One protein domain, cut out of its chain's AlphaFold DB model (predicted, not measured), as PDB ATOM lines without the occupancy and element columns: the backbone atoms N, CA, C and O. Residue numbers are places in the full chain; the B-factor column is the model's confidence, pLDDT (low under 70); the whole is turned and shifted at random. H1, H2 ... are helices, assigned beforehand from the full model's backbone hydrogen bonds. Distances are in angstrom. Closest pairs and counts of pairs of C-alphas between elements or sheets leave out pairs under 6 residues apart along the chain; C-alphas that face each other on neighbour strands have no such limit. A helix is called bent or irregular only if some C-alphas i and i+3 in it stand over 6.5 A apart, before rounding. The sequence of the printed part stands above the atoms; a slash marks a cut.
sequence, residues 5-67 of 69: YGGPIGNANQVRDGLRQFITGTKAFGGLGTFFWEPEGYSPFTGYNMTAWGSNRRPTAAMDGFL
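This is residues 5 to 67 of the 69 residues of an uncharacterized protein of Lentzea aerocolonigenes (UniProt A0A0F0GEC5). A long helix, H1, has a much shorter helix, H2, side by side with it, and the long unnamed stretch between them folds back along H1, then loops beyond its first residues before reaching H2. The printed part has 63 residues with two named helices, H1 then H2, and no named strand; the class is all helix, though under half of the residues, 26, are in named elements. The whole is compact, radius of gyration of the C-alphas 11.9 A, a rod spanning 39 by 18 by 15 A.

H1, residues 9 to 28, begins at C-alpha 9 (-12.169, 46.363, 0.382) and measures 27.1 A. It is irregular, with C-alphas 10 and 13 8.9 A apart, and has a kink of 47 degrees near residue 16. H2, residues 61 to 66, ends at C-alpha 66 (-17.806, 33.089, -6.227); it is neither bent nor irregular, but only just: C-alphas 63 and 66 are 6.1 A apart.

H1 and H2 touch, their closest C-alphas, of Arg 16 and Ala 62, 4.1 A apart. They run the same way at a shallow tilt of 10 degrees. O i to N i+4 pairs are within hydrogen-bond range in 14 of 16 in H1 and 0 of 2 in H2, where 3 of 3 O i to N i+3 pairs are.

The C-alphas farthest apart, of Phe 29 and Pro 44, are 38.7 A apart. The link from H1 to H2, 32 residues, is long. The printed part has no cut, and no printed residue is under 70 in pLDDT.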
ATOM      1  N   TYR A   5      -6.545  36.342  -6.774       97.38
ATOM      2  CA  TYR A   5      -7.431  37.452  -7.058       97.38
ATOM      3  C   TYR A   5      -7.525  38.327  -5.811       97.38
ATOM      4  O   TYR A   5      -7.550  37.825  -4.689       97.38
ATOM      5  N   GLY A   6      -7.603  39.635  -6.008       97.06
ATOM      6  CA  GLY A   6      -7.737  40.599  -4.930       97.06
ATOM      7  C   GLY A   6      -8.364  41.880  -5.449       97.06
ATOM      8  O   GLY A   6      -8.437  42.122  -6.656       97.06
ATOM      9  N   GLY A   7      -8.834  42.710  -4.533       97.31
ATOM     10  CA  GLY A   7      -9.422  43.991  -4.880       97.31
ATOM     11  C   GLY A   7      -9.692  44.834  -3.643       97.31
ATOM     12  O   GLY A   7      -9.745  44.293  -2.541       97.31
ATOM     13  N   PRO A   8      -9.847  46.157  -3.805       97.44
ATOM     14  CA  PRO A   8      -9.948  47.068  -2.678       97.44
ATOM     15  C   PRO A   8     -11.223  46.812  -1.871       97.44
ATOM     16  O   PRO A   8     -12.331  46.876  -2.409       97.44
ATOM     17  N   ILE A   9     -11.067  46.618  -0.559       96.38
ATOM     18  CA  ILE A   9     -12.169  46.363   0.382       96.38
ATOM     19  C   ILE A   9     -13.267  47.443   0.334       96.38
ATOM     20  O   ILE A   9     -14.451  47.149   0.505       96.38
ATOM     21  N   GLY A  10     -12.889  48.691   0.034       96.69
ATOM     22  CA  GLY A  10     -13.810  49.824  -0.108       96.69
ATOM     23  C   GLY A  10     -14.749  49.742  -1.318       96.69
ATOM     24  O   GLY A  10     -15.768  50.427  -1.330       96.69
ATOM     25  N   ASN A  11     -14.462  48.879  -2.300       98.38
ATOM     26  CA  ASN A  11     -15.238  48.752  -3.539       98.38
ATOM     27  C   ASN A  11     -15.829  47.341  -3.704       98.38
ATOM     28  O   ASN A  11     -15.841  46.791  -4.806       98.38
ATOM     29  N   ALA A  12     -16.343  46.745  -2.625       98.06
ATOM     30  CA  ALA A  12     -16.773  45.342  -2.590       98.06
ATOM     31  C   ALA A  12     -17.683  44.902  -3.762       98.06
ATOM     32  O   ALA A  12     -17.487  43.821  -4.310       98.06
ATOM     33  N   ASN A  13     -18.638  45.734  -4.196       98.62
ATOM     34  CA  ASN A  13     -19.509  45.413  -5.340       98.62
ATOM     35  C   ASN A  13     -18.745  45.351  -6.673       98.62
ATOM     36  O   ASN A  13     -19.001  44.472  -7.487       98.62
ATOM     37  N   GLN A  14     -17.788  46.257  -6.885       98.75
ATOM     38  CA  GLN A  14     -16.942  46.242  -8.079       98.75
ATOM     39  C   GLN A  14     -16.049  44.999  -8.090       98.75
ATOM     40  O   GLN A  14     -15.915  44.348  -9.122       98.75
ATOM     41  N   VAL A  15     -15.473  44.650  -6.935       98.62
ATOM     42  CA  VAL A  15     -14.647  43.444  -6.775       98.62
ATOM     43  C   VAL A  15     -15.475  42.186  -7.042       98.62
ATOM     44  O   VAL A  15     -15.024  41.311  -7.772       98.62
ATOM     45  N   ARG A  16     -16.711  42.120  -6.531       98.62
ATOM     46  CA  ARG A  16     -17.661  41.036  -6.820       98.62
ATOM     47  C   ARG A  16     -17.884  40.868  -8.321       98.62
ATOM     48  O   ARG A  16     -17.749  39.766  -8.844       98.62
ATOM     49  N   ASP A  17     -18.253  41.948  -9.004       98.69
ATOM     50  CA  ASP A  17     -18.622  41.897 -10.420       98.69
ATOM     51  C   ASP A  17     -17.406  41.577 -11.299       98.69
ATOM     52  O   ASP A  17     -17.499  40.752 -12.211       98.69
ATOM     53  N   GLY A  18     -16.242  42.138 -10.961       98.38
ATOM     54  CA  GLY A  18     -14.966  41.800 -11.586       98.38
ATOM     55  C   GLY A  18     -14.577  40.335 -11.380       98.38
ATOM     56  O   GLY A  18     -14.172  39.678 -12.336       98.38
ATOM     57  N   LEU A  19     -14.743  39.793 -10.169       98.38
ATOM     58  CA  LEU A  19     -14.439  38.394  -9.864       98.38
ATOM     59  C   LEU A  19     -15.337  37.445 -10.665       98.38
ATOM     60  O   LEU A  19     -14.850  36.451 -11.202       98.38
ATOM     61  N   ARG A  20     -16.623  37.778 -10.836       98.25
ATOM     62  CA  ARG A  20     -17.536  36.987 -11.678       98.25
ATOM     63  C   ARG A  20     -17.076  36.936 -13.127       98.25
ATOM     64  O   ARG A  20     -16.998  35.853 -13.712       98.25
ATOM     65  N   GLN A  21     -16.749  38.094 -13.698       97.81
ATOM     66  CA  GLN A  21     -16.228  38.189 -15.064       97.81
ATOM     67  C   GLN A  21     -14.923  37.405 -15.211       97.81
ATOM     68  O   GLN A  21     -14.748  36.655 -16.170       97.81
ATOM     69  N   PHE A  22     -14.040  37.525 -14.225       97.19
ATOM     70  CA  PHE A  22     -12.758  36.843 -14.197       97.19
ATOM     71  C   PHE A  22     -12.897  35.316 -14.156       97.19
ATOM     72  O   PHE A  22     -12.256  34.622 -14.947       97.19
ATOM     73  N   ILE A  23     -13.752  34.779 -13.278       97.44
ATOM     74  CA  ILE A  23     -14.007  33.334 -13.183       97.44
ATOM     75  C   ILE A  23     -14.662  32.828 -14.470       97.44
ATOM     76  O   ILE A  23     -14.214  31.822 -15.022       97.44
ATOM     77  N   THR A  24     -15.662  33.551 -14.983       96.56
ATOM     78  CA  THR A  24     -16.363  33.206 -16.231       96.56
ATOM     79  C   THR A  24     -15.385  33.122 -17.401       96.56
ATOM     80  O   THR A  24     -15.342  32.116 -18.107       96.56
ATOM     81  N   GLY A  25     -14.547  34.150 -17.571       96.06
ATOM     82  CA  GLY A  25     -13.510  34.175 -18.599       96.06
ATOM     83  C   GLY A  25     -12.498  33.047 -18.413       96.06
ATOM     84  O   GLY A  25     -12.212  32.317 -19.355       96.06
ATOM     85  N   THR A  26     -12.012  32.836 -17.187       95.50
ATOM     86  CA  THR A  26     -11.053  31.765 -16.876       95.50
ATOM     87  C   THR A  26     -11.591  30.391 -17.278       95.50
ATOM     88  O   THR A  26     -10.889  29.639 -17.955       95.50
ATOM     89  N   LYS A  27     -12.841  30.075 -16.922       94.25
ATOM     90  CA  LYS A  27     -13.493  28.809 -17.285       94.25
ATOM     91  C   LYS A  27     -13.703  28.674 -18.794       94.25
ATOM     92  O   LYS A  27     -13.477  27.595 -19.336       94.25
ATOM     93  N   ALA A  28     -14.068  29.757 -19.486       96.06
ATOM     94  CA  ALA A  28     -14.257  29.757 -20.940       96.06
ATOM     95  C   ALA A  28     -12.978  29.391 -21.722       96.06
ATOM     96  O   ALA A  28     -13.069  28.831 -22.811       96.06
ATOM     97  N   PHE A  29     -11.793  29.646 -21.155       95.25
ATOM     98  CA  PHE A  29     -10.495  29.252 -21.723       95.25
ATOM     99  C   PHE A  29      -9.941  27.924 -21.166       95.25
ATOM    100  O   PHE A  29      -8.771  27.611 -21.374       95.25
ATOM    101  N   GLY A  30     -10.751  27.137 -20.446       95.38
ATOM    102  CA  GLY A  30     -10.335  25.852 -19.867       95.38
ATOM    103  C   GLY A  30      -9.525  25.962 -18.569       95.38
ATOM    104  O   GLY A  30      -8.908  24.988 -18.139       95.38
ATOM    105  N   GLY A  31      -9.503  27.133 -17.929       94.31
ATOM    106  CA  GLY A  31      -8.909  27.321 -16.608       94.31
ATOM    107  C   GLY A  31      -9.795  26.782 -15.478       94.31
ATOM    108  O   GLY A  31     -11.018  26.745 -15.589       94.31
ATOM    109  N   LEU A  32      -9.171  26.391 -14.363       94.00
ATOM    110  CA  LEU A  32      -9.861  25.741 -13.235       94.00
ATOM    111  C   LEU A  32     -10.493  26.713 -12.227       94.00
ATOM    112  O   LEU A  32     -11.358  26.312 -11.456       94.00
ATOM    113  N   GLY A  33     -10.072  27.979 -12.216       92.88
ATOM    114  CA  GLY A  33     -10.533  28.980 -11.254       92.88
ATOM    115  C   GLY A  33      -9.390  29.826 -10.700       92.88
ATOM    116  O   GLY A  33      -8.348  29.957 -11.344       92.88
ATOM    117  N   THR A  34      -9.622  30.402  -9.519       96.56
ATOM    118  CA  THR A  34      -8.693  31.267  -8.777       96.56
ATOM    119  C   THR A  34      -8.974  31.188  -7.275       96.56
ATOM    120  O   THR A  34     -10.053  30.738  -6.880       96.56
ATOM    121  N   PHE A  35      -8.039  31.657  -6.450       97.56
ATOM    122  CA  PHE A  35      -8.223  31.848  -5.012       97.56
ATOM    123  C   PHE A  35      -8.205  33.341  -4.685       97.56
ATOM    124  O   PHE A  35      -7.454  34.108  -5.286       97.56
ATOM    125  N   PHE A  36      -9.032  33.769  -3.729       97.88
ATOM    126  CA  PHE A  36      -8.915  35.123  -3.192       97.88
ATOM    127  C   PHE A  36      -7.700  35.170  -2.262       97.88
ATOM    128  O   PHE A  36      -7.571  34.305  -1.396       97.88
ATOM    129  N   TRP A  37      -6.815  36.146  -2.445       97.62
ATOM    130  CA  TRP A  37      -5.623  36.294  -1.615       97.62
ATOM    131  C   TRP A  37      -5.980  36.974  -0.289       97.62
ATOM    132  O   TRP A  37      -6.506  38.085  -0.286       97.62
ATOM    133  N   GLU A  38      -5.740  36.272   0.821       96.94
ATOM    134  CA  GLU A  38      -6.007  36.715   2.202       96.94
ATOM    135  C   GLU A  38      -7.339  37.479   2.391       96.94
ATOM    136  O   GLU A  38      -7.349  38.641   2.821       96.94
ATOM    137  N   PRO A  39      -8.503  36.873   2.078       97.31
ATOM    138  CA  PRO A  39      -9.779  37.570   2.197       97.31
ATOM    139  C   PRO A  39     -10.052  38.049   3.632       97.31
ATOM    140  O   PRO A  39     -10.677  39.091   3.805       97.31
ATOM    141  N   GLU A  40      -9.546  37.350   4.645       96.56
ATOM    142  CA  GLU A  40      -9.648  37.655   6.075       96.56
ATOM    143  C   GLU A  40      -8.610  38.663   6.610       96.56
ATOM    144  O   GLU A  40      -8.518  38.855   7.823       96.56
ATOM    145  N   GLY A  41      -7.843  39.338   5.747       95.62
ATOM    146  CA  GLY A  41      -6.829  40.309   6.164       95.62
ATOM    147  C   GLY A  41      -7.402  41.653   6.651       95.62
ATOM    148  O   GLY A  41      -7.252  42.681   5.997       95.62
ATOM    149  N   TYR A  42      -8.067  41.668   7.807       90.19
ATOM    150  CA  TYR A  42      -8.584  42.882   8.457       90.19
ATOM    151  C   TYR A  42      -7.712  43.320   9.651       90.19
ATOM    152  O   TYR A  42      -6.990  42.530  10.258       90.19
ATOM    153  N   SER A  43      -7.787  44.595  10.046       85.69
ATOM    154  CA  SER A  43      -7.044  45.122  11.207       85.69
ATOM    155  C   SER A  43      -7.454  44.437  12.529       85.69
ATOM    156  O   SER A  43      -8.652  44.251  12.766       85.69
ATOM    157  N   PRO A  44      -6.514  44.086  13.432       90.38
ATOM    158  CA  PRO A  44      -5.096  44.461  13.445       90.38
ATOM    159  C   PRO A  44      -4.149  43.432  12.808       90.38
ATOM    160  O   PRO A  44      -2.943  43.552  12.989       90.38
ATOM    161  N   PHE A  45      -4.655  42.426  12.088       88.56
ATOM    162  CA  PHE A  45      -3.794  41.421  11.458       88.56
ATOM    163  C   PHE A  45      -2.895  42.038  10.374       88.56
ATOM    164  O   PHE A  45      -1.706  41.741  10.315       88.56
ATOM    165  N   THR A  46      -3.439  42.950   9.563       92.06
ATOM    166  CA  THR A  46      -2.699  43.659   8.509       92.06
ATOM    167  C   THR A  46      -3.270  45.060   8.253       92.06
ATOM    168  O   THR A  46      -4.412  45.354   8.616       92.06
ATOM    169  N   GLY A  47      -2.463  45.934   7.641       92.75
ATOM    170  CA  GLY A  47      -2.885  47.223   7.068       92.75
ATOM    171  C   GLY A  47      -3.130  47.167   5.553       92.75
ATOM    172  O   GLY A  47      -3.354  48.200   4.922       92.75
ATOM    173  N   TYR A  48      -3.034  45.976   4.959       95.12
ATOM    174  CA  TYR A  48      -3.272  45.752   3.542       95.12
ATOM    175  C   TYR A  48      -4.769  45.803   3.213       95.12
ATOM    176  O   TYR A  48      -5.577  45.150   3.861       95.12
ATOM    177  N   ASN A  49      -5.134  46.573   2.183       95.31
ATOM    178  CA  ASN A  49      -6.531  46.901   1.876       95.31
ATOM    179  C   ASN A  49      -7.098  46.184   0.636       95.31
ATOM    180  O   ASN A  49      -8.194  46.544   0.200       95.31
ATOM    181  N   MET A  50      -6.397  45.192   0.061       97.19
ATOM    182  CA  MET A  50      -6.944  44.367  -1.037       97.19
ATOM    183  C   MET A  50      -7.565  43.057  -0.534       97.19
ATOM    184  O   MET A  50      -7.374  41.995  -1.124       97.19
ATOM    185  N   THR A  51      -8.279  43.141   0.584       96.75
ATOM    186  CA  THR A  51      -8.884  42.013   1.300       96.75
ATOM    187  C   THR A  51     -10.406  42.049   1.153       96.75
ATOM    188  O   THR A  51     -10.967  42.981   0.570       96.75
ATOM    189  N   ALA A  52     -11.104  41.021   1.638       97.81
ATOM    190  CA  ALA A  52     -12.539  40.859   1.393       97.81
ATOM    191  C   ALA A  52     -13.403  40.867   2.658       97.81
ATOM    192  O   ALA A  52     -14.628  40.835   2.530       97.81
ATOM    193  N   TRP A  53     -12.816  40.899   3.857       96.88
ATOM    194  CA  TRP A  53     -13.529  40.903   5.134       96.88
ATOM    195  C   TRP A  53     -13.521  42.281   5.783       96.88
ATOM    196  O   TRP A  53     -12.475  42.902   5.943       96.88
ATOM    197  N   GLY A  54     -14.699  42.737   6.207       92.50
ATOM    198  CA  GLY A  54     -14.872  44.008   6.902       92.50
ATOM    199  C   GLY A  54     -14.334  44.002   8.335       92.50
ATOM    200  O   GLY A  54     -14.055  42.957   8.925       92.50
ATOM    201  N   SER A  55     -14.303  45.184   8.954       90.81
ATOM    202  CA  SER A  55     -13.978  45.362  10.383       90.81
ATOM    203  C   SER A  55     -14.929  44.615  11.330       90.81
ATOM    204  O   SER A  55     -14.593  44.361  12.485       90.81
ATOM    205  N   ASN A  56     -16.097  44.204  10.833       92.88
ATOM    206  CA  ASN A  56     -17.043  43.327  11.522       92.88
ATOM    207  C   ASN A  56     -16.636  41.838  11.505       92.88
ATOM    208  O   ASN A  56     -17.396  41.010  12.006       92.88
ATOM    209  N   ARG A  57     -15.466  41.495  10.946       92.75
ATOM    210  CA  ARG A  57     -14.940  40.125  10.819       92.75
ATOM    211  C   ARG A  57     -15.873  39.211  10.022       92.75
ATOM    212  O   ARG A  57     -16.127  38.069  10.402       92.75
ATOM    213  N   ARG A  58     -16.445  39.749   8.944       96.38
ATOM    214  CA  ARG A  58     -17.339  39.033   8.028       96.38
ATOM    215  C   ARG A  58     -16.958  39.328   6.577       96.38
ATOM    216  O   ARG A  58     -16.489  40.436   6.307       96.38
ATOM    217  N   PRO A  59     -17.223  38.397   5.646       97.94
ATOM    218  CA  PRO A  59     -17.129  38.664   4.217       97.94
ATOM    219  C   PRO A  59     -17.944  39.894   3.799       97.94
ATOM    220  O   PRO A  59     -19.064  40.102   4.266       97.94
ATOM    221  N   THR A  60     -17.386  40.692   2.897       98.19
ATOM    222  CA  THR A  60     -18.114  41.723   2.152       98.19
ATOM    223  C   THR A  60     -18.760  41.120   0.902       98.19
ATOM    224  O   THR A  60     -18.521  39.959   0.561       98.19
ATOM    225  N   ALA A  61     -19.511  41.940   0.157       98.44
ATOM    226  CA  ALA A  61     -20.091  41.553  -1.131       98.44
ATOM    227  C   ALA A  61     -19.052  41.034  -2.146       98.44
ATOM    228  O   ALA A  61     -19.430  40.318  -3.067       98.44
ATOM    229  N   ALA A  62     -17.757  41.345  -1.980       98.44
ATOM    230  CA  ALA A  62     -16.691  40.823  -2.836       98.44
ATOM    231  C   ALA A  62     -16.702  39.285  -2.910       98.44
ATOM    232  O   ALA A  62     -16.532  38.721  -3.991       98.44
ATOM    233  N   MET A  63     -16.973  38.604  -1.786       98.44
ATOM    234  CA  MET A  63     -16.985  37.137  -1.726       98.44
ATOM    235  C   MET A  63     -18.193  36.510  -2.434       98.44
ATOM    236  O   MET A  63     -18.102  35.365  -2.878       98.44
ATOM    237  N   ASP A  64     -19.275  37.265  -2.657       98.69
ATOM    238  CA  ASP A  64     -20.407  36.813  -3.482       98.69
ATOM    239  C   ASP A  64     -20.018  36.642  -4.963       98.69
ATOM    240  O   ASP A  64     -20.805  36.126  -5.765       98.69
ATOM    241  N   GLY A  65     -18.812  37.076  -5.355       98.00
ATOM    242  CA  GLY A  65     -18.275  36.887  -6.699       98.00
ATOM    243  C   GLY A  65     -18.003  35.420  -7.044       98.00
ATOM    244  O   GLY A  65     -17.963  35.081  -8.223       98.00
ATOM    245  N   PHE A  66     -17.894  34.542  -6.039       97.94
ATOM    246  CA  PHE A  66     -17.806  33.089  -6.227       97.94
ATOM    247  C   PHE A  66     -19.168  32.395  -6.369       97.94
ATOM    248  O   PHE A  66     -19.220  31.216  -6.717       97.94
ATOM    249  N   LEU A  67     -20.278  33.084  -6.088       97.94
ATOM    250  CA  LEU A  67     -21.612  32.493  -6.180       97.94
ATOM    251  C   LEU A  67     -22.131  32.556  -7.625       97.94
ATOM    252  O   LEU A  67     -22.127  33.625  -8.237       97.94
TER     253      LEU A  67